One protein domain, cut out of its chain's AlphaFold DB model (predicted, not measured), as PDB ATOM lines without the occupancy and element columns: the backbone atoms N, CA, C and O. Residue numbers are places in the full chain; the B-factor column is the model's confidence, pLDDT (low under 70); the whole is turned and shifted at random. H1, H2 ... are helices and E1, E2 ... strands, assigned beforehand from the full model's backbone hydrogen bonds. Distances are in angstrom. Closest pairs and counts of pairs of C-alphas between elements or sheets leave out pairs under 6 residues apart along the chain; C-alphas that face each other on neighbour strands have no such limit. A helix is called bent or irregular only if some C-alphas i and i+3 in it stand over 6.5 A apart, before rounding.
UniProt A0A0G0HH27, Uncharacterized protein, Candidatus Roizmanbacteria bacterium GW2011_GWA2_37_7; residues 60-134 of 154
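This is residues 60 to 134 of the 154 residues of an uncharacterized protein of Candidatus Roizmanbacteria bacterium GW2011_GWA2_37_7 (UniProt A0A0G0HH27). Two small hairpins, E1 with E2 and E3 with E4, pack on each other as the core at one end of the domain, and H1 follows E2 along one side. From H1 the chain swings out in a wide loop, residues 93 to 118, with H2 at the far end, and comes back to the second hairpin. The printed part has 75 residues, in the order E1, E2, H1, H2, E3, E4; both two-stranded sheets are antiparallel, and the class is mixed, helices and strands. It is compact, with a radius of gyration of the C-alphas of 13.1 A, and spans 37 by 29 by 18 A.

Look first at E1, residues 67 to 71, and E2, residues 79 to 83, a hairpin at 143 degrees; N 68 and O 82 are 2.8 A apart, within hydrogen-bond range. After E2 comes H1, residues 84 to 92; its closest C-alpha pair with E1 is Ile 68 and Lys 84, 5.7 A. H2, residues 101 to 109, is apart from H1, E1 and E2. E3, residues 119 to 125, and E4, residues 128 to 133, form a hairpin at 142 degrees, with N 128 and O 125 at 2.8 A. Between the hairpins, the closest C-alphas of E2 and E4 are Ala 81 and Cys 129, 5.3 A; those of E1 and E3 are Cys 67 and Ser 122, 5.8 A. Of O i to N i+4 pairs, 3 of 5 are within hydrogen-bond range in H1 and 0 of 5 in H2, where 4 of 6 O i to N i+3 pairs are.

Find C-alpha 67 at (36.197, -11.752, -11.005), where E1 begins its 13.3 A; E2 measures 13.4 A. H1, 13.7 A, is irregular: C-alphas 85 and 88 are 7.5 A apart. H2, 15.0 A from C-alpha 101 at (59.561, -25.630, -14.552), is neither bent nor irregular, but only just: C-alphas 102 and 105 are 6.3 A apart. E3 runs 15.0 A, and E4 16.0 A to C-alpha 133 at (40.860, -4.128, -21.779).

The two C-alphas farthest apart are those of Gln 63 and Arg 109, 37.1 A. The printed part has no cut and no long link. Look at residues 115 to 117 for pLDDT under 70; the mean of the printed part is 87.9.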
ATOM      1  N   ARG A  60      35.355 -19.813 -12.616       95.94
ATOM      2  CA  ARG A  60      33.892 -19.730 -12.720       95.94
ATOM      3  C   ARG A  60      33.334 -18.527 -11.982       95.94
ATOM      4  O   ARG A  60      33.756 -18.245 -10.869       95.94
ATOM      5  N   CYS A  61      32.330 -17.872 -12.546       95.81
ATOM      6  CA  CYS A  61      31.696 -16.698 -11.948       95.81
ATOM      7  C   CYS A  61      30.189 -16.674 -12.196       95.81
ATOM      8  O   CYS A  61      29.691 -17.339 -13.102       95.81
ATOM      9  N   VAL A  62      29.483 -15.887 -11.382       95.94
ATOM     10  CA  VAL A  62      28.062 -15.569 -11.582       95.94
ATOM     11  C   VAL A  62      27.914 -14.116 -12.030       95.94
ATOM     12  O   VAL A  62      27.084 -13.815 -12.884       95.94
ATOM     13  N   GLN A  63      28.726 -13.209 -11.476       95.50
ATOM     14  CA  GLN A  63      28.707 -11.783 -11.798       95.50
ATOM     15  C   GLN A  63      30.120 -11.251 -12.051       95.50
ATOM     16  O   GLN A  63      31.104 -11.788 -11.541       95.50
ATOM     17  N   SER A  64      30.245 -10.150 -12.799       92.88
ATOM     18  CA  SER A  64      31.553  -9.535 -13.086       92.88
ATOM     19  C   SER A  64      32.297  -9.080 -11.832       92.88
ATOM     20  O   SER A  64      33.521  -9.128 -11.806       92.88
ATOM     21  N   SER A  65      31.573  -8.708 -10.772       93.56
ATOM     22  CA  SER A  65      32.140  -8.358  -9.462       93.56
ATOM     23  C   SER A  65      32.762  -9.538  -8.713       93.56
ATOM     24  O   SER A  65      33.326  -9.353  -7.633       93.56
ATOM     25  N   ASP A  66      32.584 -10.763  -9.201       94.31
ATOM     26  CA  ASP A  66      33.208 -11.949  -8.619       94.31
ATOM     27  C   ASP A  66      34.594 -12.195  -9.204       94.31
ATOM     28  O   ASP A  66      35.366 -12.944  -8.617       94.31
ATOM     29  N   CYS A  67      34.930 -11.560 -10.325       95.88
ATOM     30  CA  CYS A  67      36.197 -11.752 -11.005       95.88
ATOM     31  C   CYS A  67      37.228 -10.714 -10.569       95.88
ATOM     32  O   CYS A  67      36.953  -9.520 -10.581       95.88
ATOM     33  N   ILE A  68      38.433 -11.183 -10.263       95.50
ATOM     34  CA  ILE A  68      39.605 -10.364  -9.966       95.50
ATOM     35  C   ILE A  68      40.749 -10.725 -10.907       95.50
ATOM     36  O   ILE A  68      40.867 -11.863 -11.371       95.50
ATOM     37  N   VAL A  69      41.634  -9.762 -11.145       95.69
ATOM     38  CA  VAL A  69      42.867  -9.968 -11.906       95.69
ATOM     39  C   VAL A  69      44.001 -10.317 -10.948       95.69
ATOM     40  O   VAL A  69      44.250  -9.605  -9.977       95.69
ATOM     41  N   VAL A  70      44.700 -11.410 -11.234       94.50
ATOM     42  CA  VAL A  70      45.865 -11.872 -10.474       94.50
ATOM     43  C   VAL A  70      47.080 -12.022 -11.377       94.50
ATOM     44  O   VAL A  70      46.952 -12.274 -12.579       94.50
ATOM     45  N   ASP A  71      48.266 -11.900 -10.784       93.56
ATOM     46  CA  ASP A  71      49.525 -12.180 -11.470       93.56
ATOM     47  C   ASP A  71      49.614 -13.661 -11.807       93.56
ATOM     48  O   ASP A  71      49.380 -14.511 -10.948       93.56
ATOM     49  N   TYR A  72      49.976 -13.973 -13.043       91.06
ATOM     50  CA  TYR A  72      50.072 -15.333 -13.554       91.06
ATOM     51  C   TYR A  72      51.298 -15.442 -14.459       91.06
ATOM     52  O   TYR A  72      51.633 -14.507 -15.176       91.06
ATOM     53  N   LYS A  73      52.010 -16.563 -14.408       87.69
ATOM     54  CA  LYS A  73      53.227 -16.782 -15.194       87.69
ATOM     55  C   LYS A  73      52.983 -17.865 -16.231       87.69
ATOM     56  O   LYS A  73      53.244 -19.045 -15.985       87.69
ATOM     57  N   ASP A  74      52.492 -17.447 -17.389       86.88
ATOM     58  CA  ASP A  74      52.453 -18.270 -18.596       86.88
ATOM     59  C   ASP A  74      53.471 -17.768 -19.627       86.88
ATOM     60  O   ASP A  74      54.052 -16.697 -19.462       86.88
ATOM     61  N   CYS A  75      53.669 -18.515 -20.714       86.12
ATOM     62  CA  CYS A  75      54.568 -18.087 -21.789       86.12
ATOM     63  C   CYS A  75      54.134 -16.742 -22.400       86.12
ATOM     64  O   CYS A  75      54.979 -15.903 -22.693       86.12
ATOM     65  N   CYS A  76      52.821 -16.539 -22.565       85.31
ATOM     66  CA  CYS A  76      52.249 -15.394 -23.288       85.31
ATOM     67  C   CYS A  76      51.293 -14.532 -22.453       85.31
ATOM     68  O   CYS A  76      50.646 -13.628 -22.983       85.31
ATOM     69  N   ALA A  77      51.170 -14.819 -21.158       86.12
ATOM     70  CA  ALA A  77      50.262 -14.111 -20.268       86.12
ATOM     71  C   ALA A  77      50.937 -13.869 -18.918       86.12
ATOM     72  O   ALA A  77      51.417 -14.803 -18.276       86.12
ATOM     73  N   SER A  78      50.941 -12.606 -18.494       87.94
ATOM     74  CA  SER A  78      51.422 -12.166 -17.177       87.94
ATOM     75  C   SER A  78      50.298 -12.040 -16.144       87.94
ATOM     76  O   SER A  78      50.547 -11.818 -14.959       87.94
ATOM     77  N   LYS A  79      49.045 -12.150 -16.593       91.56
ATOM     78  CA  LYS A  79      47.844 -11.944 -15.789       91.56
ATOM     79  C   LYS A  79      46.810 -13.011 -16.094       91.56
ATOM     80  O   LYS A  79      46.809 -13.604 -17.173       91.56
ATOM     81  N   LYS A  80      45.916 -13.235 -15.139       93.50
ATOM     82  CA  LYS A  80      44.767 -14.128 -15.276       93.50
ATOM     83  C   LYS A  80      43.583 -13.570 -14.500       93.50
ATOM     84  O   LYS A  80      43.766 -12.992 -13.433       93.50
ATOM     85  N   ALA A  81      42.377 -13.759 -15.024       95.44
ATOM     86  CA  ALA A  81      41.153 -13.483 -14.288       95.44
ATOM     87  C   ALA A  81      40.719 -14.744 -13.524       95.44
ATOM     88  O   ALA A  81      40.699 -15.841 -14.087       95.44
ATOM     89  N   ILE A  82      40.403 -14.594 -12.241       96.25
ATOM     90  CA  ILE A  82      39.902 -15.673 -11.384       96.25
ATOM     91  C   ILE A  82      38.740 -15.179 -10.533       96.25
ATOM     92  O   ILE A  82      38.587 -13.981 -10.319       96.25
ATOM     93  N   ASN A  83      37.962 -16.100  -9.984       96.06
ATOM     94  CA  ASN A  83      36.963 -15.783  -8.982       96.06
ATOM     95  C   ASN A  83      37.631 -15.412  -7.646       96.06
ATOM     96  O   ASN A  83      38.507 -16.122  -7.142       96.06
ATOM     97  N   LYS A  84      37.190 -14.298  -7.057       95.75
ATOM     98  CA  LYS A  84      37.681 -13.732  -5.796       95.75
ATOM     99  C   LYS A  84      37.563 -14.683  -4.608       95.75
ATOM    100  O   LYS A  84      38.382 -14.595  -3.696       95.75
ATOM    101  N   GLU A  85      36.600 -15.603  -4.617       94.31
ATOM    102  CA  GLU A  85      36.430 -16.619  -3.570       94.31
ATOM    103  C   GLU A  85      37.672 -17.514  -3.450       94.31
ATOM    104  O   GLU A  85      38.108 -17.862  -2.352       94.31
ATOM    105  N   TYR A  86      38.328 -17.794  -4.576       94.50
ATOM    106  CA  TYR A  86      39.516 -18.639  -4.636       94.50
ATOM    107  C   TYR A  86      40.824 -17.855  -4.458       94.50
ATOM    108  O   TYR A  86      41.902 -18.441  -4.565       94.50
ATOM    109  N   ARG A  87      40.772 -16.550  -4.148       93.50
ATOM    110  CA  ARG A  87      41.964 -15.696  -4.004       93.50
ATOM    111  C   ARG A  87      42.971 -16.267  -3.005       93.50
ATOM    112  O   ARG A  87      44.158 -16.350  -3.302       93.50
ATOM    113  N   ASN A  88      42.504 -16.682  -1.831       92.12
ATOM    114  CA  ASN A  88      43.386 -17.203  -0.783       92.12
ATOM    115  C   ASN A  88      44.051 -18.518  -1.216       92.12
ATOM    116  O   ASN A  88      45.256 -18.687  -1.055       92.12
ATOM    117  N   ILE A  89      43.275 -19.407  -1.841       91.31
ATOM    118  CA  ILE A  89      43.748 -20.695  -2.363       91.31
ATOM    119  C   ILE A  89      44.790 -20.464  -3.467       91.31
ATOM    120  O   ILE A  89      45.840 -21.102  -3.477       91.31
ATOM    121  N   TYR A  90      44.551 -19.505  -4.362       93.00
ATOM    122  CA  TYR A  90      45.486 -19.141  -5.425       93.00
ATOM    123  C   TYR A  90      46.874 -18.760  -4.893       93.00
ATOM    124  O   TYR A  90      47.894 -19.244  -5.389       93.00
ATOM    125  N   TYR A  91      46.924 -17.925  -3.851       91.56
ATOM    126  CA  TYR A  91      48.193 -17.507  -3.249       91.56
ATOM    127  C   TYR A  91      48.846 -18.594  -2.394       91.56
ATOM    128  O   TYR A  91      50.070 -18.627  -2.288       91.56
ATOM    129  N   GLN A  92      48.055 -19.507  -1.832       91.25
ATOM    130  CA  GLN A  92      48.556 -20.642  -1.061       91.25
ATOM    131  C   GLN A  92      49.233 -21.709  -1.939       91.25
ATOM    132  O   GLN A  92      50.134 -22.399  -1.464       91.25
ATOM    133  N   TYR A  93      48.838 -21.834  -3.212       89.62
ATOM    134  CA  TYR A  93      49.310 -22.886  -4.119       89.62
ATOM    135  C   TYR A  93      50.065 -22.320  -5.336       89.62
ATOM    136  O   TYR A  93      49.444 -22.003  -6.355       89.62
ATOM    137  N   PRO A  94      51.414 -22.258  -5.300       88.31
ATOM    138  CA  PRO A  94      52.239 -21.722  -6.391       88.31
ATOM    139  C   PRO A  94      51.996 -22.376  -7.757       88.31
ATOM    140  O   PRO A  94      52.148 -21.739  -8.795       88.31
ATOM    141  N   GLN A  95      51.578 -23.640  -7.776       86.94
ATOM    142  CA  GLN A  95      51.240 -24.375  -8.994       86.94
ATOM    143  C   GLN A  95      49.996 -23.846  -9.729       86.94
ATOM    144  O   GLN A  95      49.779 -24.203 -10.885       86.94
ATOM    145  N   LEU A  96      49.173 -23.007  -9.088       89.75
ATOM    146  CA  LEU A  96      48.069 -22.301  -9.743       89.75
ATOM    147  C   LEU A  96      48.538 -21.017 -10.438       89.75
ATOM    148  O   LEU A  96      47.816 -20.500 -11.286       89.75
ATOM    149  N   GLN A  97      49.739 -20.532 -10.108       91.12
ATOM    150  CA  GLN A  97      50.259 -19.232 -10.531       91.12
ATOM    151  C   GLN A  97      51.104 -19.290 -11.805       91.12
ATOM    152  O   GLN A  97      51.640 -18.266 -12.224       91.12
ATOM    153  N   GLY A  98      51.250 -20.454 -12.438       84.75
ATOM    154  CA  GLY A  98      51.962 -20.539 -13.705       84.75
ATOM    155  C   GLY A  98      52.352 -21.941 -14.141       84.75
ATOM    156  O   GLY A  98      51.922 -22.952 -13.583       84.75
ATOM    157  N   LEU A  99      53.190 -21.980 -15.173       80.69
ATOM    158  CA  LEU A  99      53.727 -23.207 -15.753       80.69
ATOM    159  C   LEU A  99      54.714 -23.913 -14.814       80.69
ATOM    160  O   LEU A  99      55.531 -23.280 -14.136       80.69
ATOM    161  N   SER A 100      54.695 -25.251 -14.847       75.56
ATOM    162  CA  SER A 100      55.746 -26.062 -14.228       75.56
ATOM    163  C   SER A 100      57.104 -25.736 -14.856       75.56
ATOM    164  O   SER A 100      57.182 -25.377 -16.031       75.56
ATOM    165  N   LYS A 101      58.187 -25.896 -14.084       74.31
ATOM    166  CA  LYS A 101      59.561 -25.630 -14.552       74.31
ATOM    167  C   LYS A 101      59.882 -26.329 -15.876       74.31
ATOM    168  O   LYS A 101      60.496 -25.737 -16.746       74.31
ATOM    169  N   GLU A 102      59.386 -27.547 -16.053       73.88
ATOM    170  CA  GLU A 102      59.577 -28.351 -17.263       73.88
ATOM    171  C   GLU A 102      58.938 -27.733 -18.520       73.88
ATOM    172  O   GLU A 102      59.433 -27.918 -19.626       73.88
ATOM    173  N   ARG A 103      57.856 -26.956 -18.373       74.25
ATOM    174  CA  ARG A 103      57.215 -26.265 -19.504       74.25
ATOM    175  C   ARG A 103      57.786 -24.875 -19.776       74.25
ATOM    176  O   ARG A 103      57.491 -24.318 -20.827       74.25
ATOM    177  N   GLN A 104      58.597 -24.315 -18.877       74.00
ATOM    178  CA  GLN A 104      59.205 -22.996 -19.090       74.00
ATOM    179  C   GLN A 104      60.209 -23.015 -20.246       74.00
ATOM    180  O   GLN A 104      60.259 -22.061 -21.020       74.00
ATOM    181  N   ASP A 105      60.918 -24.129 -20.443       75.94
ATOM    182  CA  ASP A 105      61.848 -24.294 -21.568       75.94
ATOM    183  C   ASP A 105      61.136 -24.211 -22.928       75.94
ATOM    184  O   ASP A 105      61.714 -23.757 -23.917       75.94
ATOM    185  N   ILE A 106      59.848 -24.573 -22.975       78.12
ATOM    186  CA  ILE A 106      59.019 -24.503 -24.184       78.12
ATOM    187  C   ILE A 106      58.696 -23.043 -24.545       78.12
ATOM    188  O   ILE A 106      58.599 -22.718 -25.729       78.12
ATOM    189  N   CYS A 107      58.613 -22.141 -23.560       80.12
ATOM    190  CA  CYS A 107      58.288 -20.733 -23.801       80.12
ATOM    191  C   CYS A 107      59.330 -20.010 -24.669       80.12
ATOM    192  O   CYS A 107      58.998 -19.029 -25.319       80.12
ATOM    193  N   THR A 108      60.572 -20.503 -24.740       75.12
ATOM    194  CA  THR A 108      61.629 -19.905 -25.581       75.12
ATOM    195  C   THR A 108      61.392 -20.058 -27.085       75.12
ATOM    196  O   THR A 108      62.063 -19.405 -27.880       75.12
ATOM    197  N   ARG A 109      60.460 -20.929 -27.489       79.25
ATOM    198  CA  ARG A 109      60.182 -21.256 -28.896       79.25
ATOM    199  C   ARG A 109      58.825 -20.760 -29.388       79.25
ATOM    200  O   ARG A 109      58.480 -21.024 -30.535       79.25
ATOM    201  N   ILE A 110      58.048 -20.109 -28.527       81.12
ATOM    202  CA  ILE A 110      56.696 -19.651 -28.840       81.12
ATOM    203  C   ILE A 110      56.745 -18.141 -29.071       81.12
ATOM    204  O   ILE A 110      57.173 -17.393 -28.196       81.12
ATOM    205  N   GLU A 111      56.289 -17.700 -30.241       79.94
ATOM    206  CA  GLU A 111      55.985 -16.290 -30.478       79.94
ATOM    207  C   GLU A 111      54.623 -15.971 -29.857       79.94
ATOM    208  O   GLU A 111      53.618 -16.619 -30.155       79.94
ATOM    209  N   CYS A 112      54.606 -14.994 -28.954       81.00
ATOM    210  CA  CYS A 112      53.392 -14.521 -28.305       81.00
ATOM    211  C   CYS A 112      52.857 -13.293 -29.039       81.00
ATOM    212  O   CYS A 112      53.625 -12.407 -29.408       81.00
ATOM    213  N   ASP A 113      51.540 -13.230 -29.213       79.00
ATOM    214  CA  ASP A 113      50.871 -12.048 -29.749       79.00
ATOM    215  C   ASP A 113      50.861 -10.927 -28.691       79.00
ATOM    216  O   ASP A 113      50.497 -11.152 -27.533       79.00
ATOM    217  N   ASP A 114      51.260  -9.715 -29.078       73.31
ATOM    218  CA  ASP A 114      51.360  -8.545 -28.192       73.31
ATOM    219  C   ASP A 114      49.985  -8.040 -27.711       73.31
ATOM    220  O   ASP A 114      49.902  -7.232 -26.779       73.31
ATOM    221  N   ALA A 115      48.893  -8.535 -28.304       69.62
ATOM    222  CA  ALA A 115      47.520  -8.142 -27.986       69.62
ATOM    223  C   ALA A 115      47.112  -8.351 -26.510       69.62
ATOM    224  O   ALA A 115      46.122  -7.769 -26.062       69.62
ATOM    225  N   THR A 116      47.858  -9.149 -25.736       67.38
ATOM    226  CA  THR A 116      47.549  -9.456 -24.328       67.38
ATOM    227  C   THR A 116      48.110  -8.448 -23.319       67.38
ATOM    228  O   THR A 116      47.745  -8.509 -22.144       67.38
ATOM    229  N   ARG A 117      48.959  -7.495 -23.737       69.06
ATOM    230  CA  ARG A 117      49.659  -6.578 -22.812       69.06
ATOM    231  C   ARG A 117      48.755  -5.585 -22.073       69.06
ATOM    232  O   ARG A 117      49.066  -5.227 -20.940       69.06
ATOM    233  N   ASP A 118      47.631  -5.190 -22.668       78.56
ATOM    234  CA  ASP A 118      46.741  -4.157 -22.106       78.56
ATOM    235  C   ASP A 118      45.552  -4.723 -21.307       78.56
ATOM    236  O   ASP A 118      44.643  -3.994 -20.895       78.56
ATOM    237  N   LEU A 119      45.541  -6.036 -21.082       84.88
ATOM    238  CA  LEU A 119      44.464  -6.738 -20.396       84.88
ATOM    239  C   LEU A 119      44.616  -6.617 -18.873       84.88
ATOM    240  O   LEU A 119      45.277  -7.422 -18.215       84.88
ATOM    241  N   ASN A 120      44.007  -5.571 -18.313       88.12
ATOM    242  CA  ASN A 120      44.138  -5.202 -16.900       88.12
ATOM    243  C   ASN A 120      42.821  -5.237 -16.115       88.12
ATOM    244  O   ASN A 120      42.838  -4.974 -14.915       88.12
ATOM    245  N   ALA A 121      41.704  -5.554 -16.768       91.62
ATOM    246  CA  ALA A 121      40.396  -5.689 -16.141       91.62
ATOM    247  C   ALA A 121      39.860  -7.116 -16.322       91.62
ATOM    248  O   ALA A 121      40.348  -7.874 -17.162       91.62
ATOM    249  N   SER A 122      38.860  -7.489 -15.524       93.62
ATOM    250  CA  SER A 122      38.192  -8.788 -15.621       93.62
ATOM    251  C   SER A 122      36.682  -8.640 -15.689       93.62
ATOM    252  O   SER A 122      36.121  -7.773 -15.034       93.62
ATOM    253  N   LYS A 123      36.013  -9.511 -16.442       95.25
ATOM    254  CA  LYS A 123      34.547  -9.574 -16.526       95.25
ATOM    255  C   LYS A 123      34.101 -11.029 -16.452       95.25
ATOM    256  O   LYS A 123      34.865 -11.927 -16.800       95.25
ATOM    257  N   CYS A 124      32.875 -11.249 -15.990       95.56
ATOM    258  CA  CYS A 124      32.236 -12.550 -16.090       95.56
ATOM    259  C   CYS A 124      31.517 -12.661 -17.437       95.56
ATOM    260  O   CYS A 124      30.580 -11.906 -17.698       95.56
ATOM    261  N   GLU A 125      31.949 -13.592 -18.280       95.81
ATOM    262  CA  GLU A 125      31.328 -13.906 -19.566       95.81
ATOM    263  C   GLU A 125      31.185 -15.426 -19.681       95.81
ATOM    264  O   GLU A 125      32.102 -16.165 -19.340       95.81
ATOM    265  N   ASP A 126      30.005 -15.913 -20.069       95.19
ATOM    266  CA  ASP A 126      29.703 -17.351 -20.157       95.19
ATOM    267  C   ASP A 126      30.018 -18.163 -18.880       95.19
ATOM    268  O   ASP A 126      30.450 -19.317 -18.927       95.19
ATOM    269  N   ASN A 127      29.766 -17.566 -17.708       95.44
ATOM    270  CA  ASN A 127      30.117 -18.104 -16.384       95.44
ATOM    271  C   ASN A 127      31.625 -18.302 -16.162       95.44
ATOM    272  O   ASN A 127      32.019 -19.087 -15.295       95.44
ATOM    273  N   LEU A 128      32.471 -17.608 -16.925       96.56
ATOM    274  CA  LEU A 128      33.922 -17.629 -16.807       96.56
ATOM    275  C   LEU A 128      34.485 -16.212 -16.653       96.56
ATOM    276  O   LEU A 128      34.095 -15.266 -17.332       96.56
ATOM    277  N   CYS A 129      35.439 -16.070 -15.744       95.88
ATOM    278  CA  CYS A 129      36.229 -14.873 -15.572       95.88
ATOM    279  C   CYS A 129      37.214 -14.775 -16.728       95.88
ATOM    280  O   CYS A 129      38.137 -15.585 -16.851       95.88
ATOM    281  N   ILE A 130      37.027 -13.754 -17.549       94.56
ATOM    282  CA  ILE A 130      37.903 -13.434 -18.667       94.56
ATOM    283  C   ILE A 130      38.609 -12.109 -18.416       94.56
ATOM    284  O   ILE A 130      38.134 -11.263 -17.653       94.56
ATOM    285  N   LEU A 131      39.761 -11.938 -19.056       92.94
ATOM    286  CA  LEU A 131      40.473 -10.672 -19.061       92.94
ATOM    287  C   LEU A 131      39.970  -9.793 -20.204       92.94
ATOM    288  O   LEU A 131      39.832 -10.258 -21.333       92.94
ATOM    289  N   ILE A 132      39.760  -8.518 -19.908       92.31
ATOM    290  CA  ILE A 132      39.320  -7.501 -20.863       92.31
ATOM    291  C   ILE A 132      40.221  -6.268 -20.774       92.31
ATOM    292  O   ILE A 132      40.999  -6.093 -19.825       92.31
ATOM    293  N   LYS A 133      40.136  -5.402 -21.785       90.31
ATOM    294  CA  LYS A 133      40.860  -4.128 -21.779       90.31
ATOM    295  C   LYS A 133      40.223  -3.198 -20.752       90.31
ATOM    296  O   LYS A 133      39.011  -3.184 -20.574       90.31
ATOM    297  N   SER A 134      41.032  -2.368 -20.103       82.75
ATOM    298  CA  SER A 134      40.527  -1.381 -19.137       82.75
ATOM    299  C   SER A 134      39.615  -0.315 -19.763       82.75
ATOM    300  O   SER A 134      38.905   0.374 -19.041       82.75
TER     301      SER A 134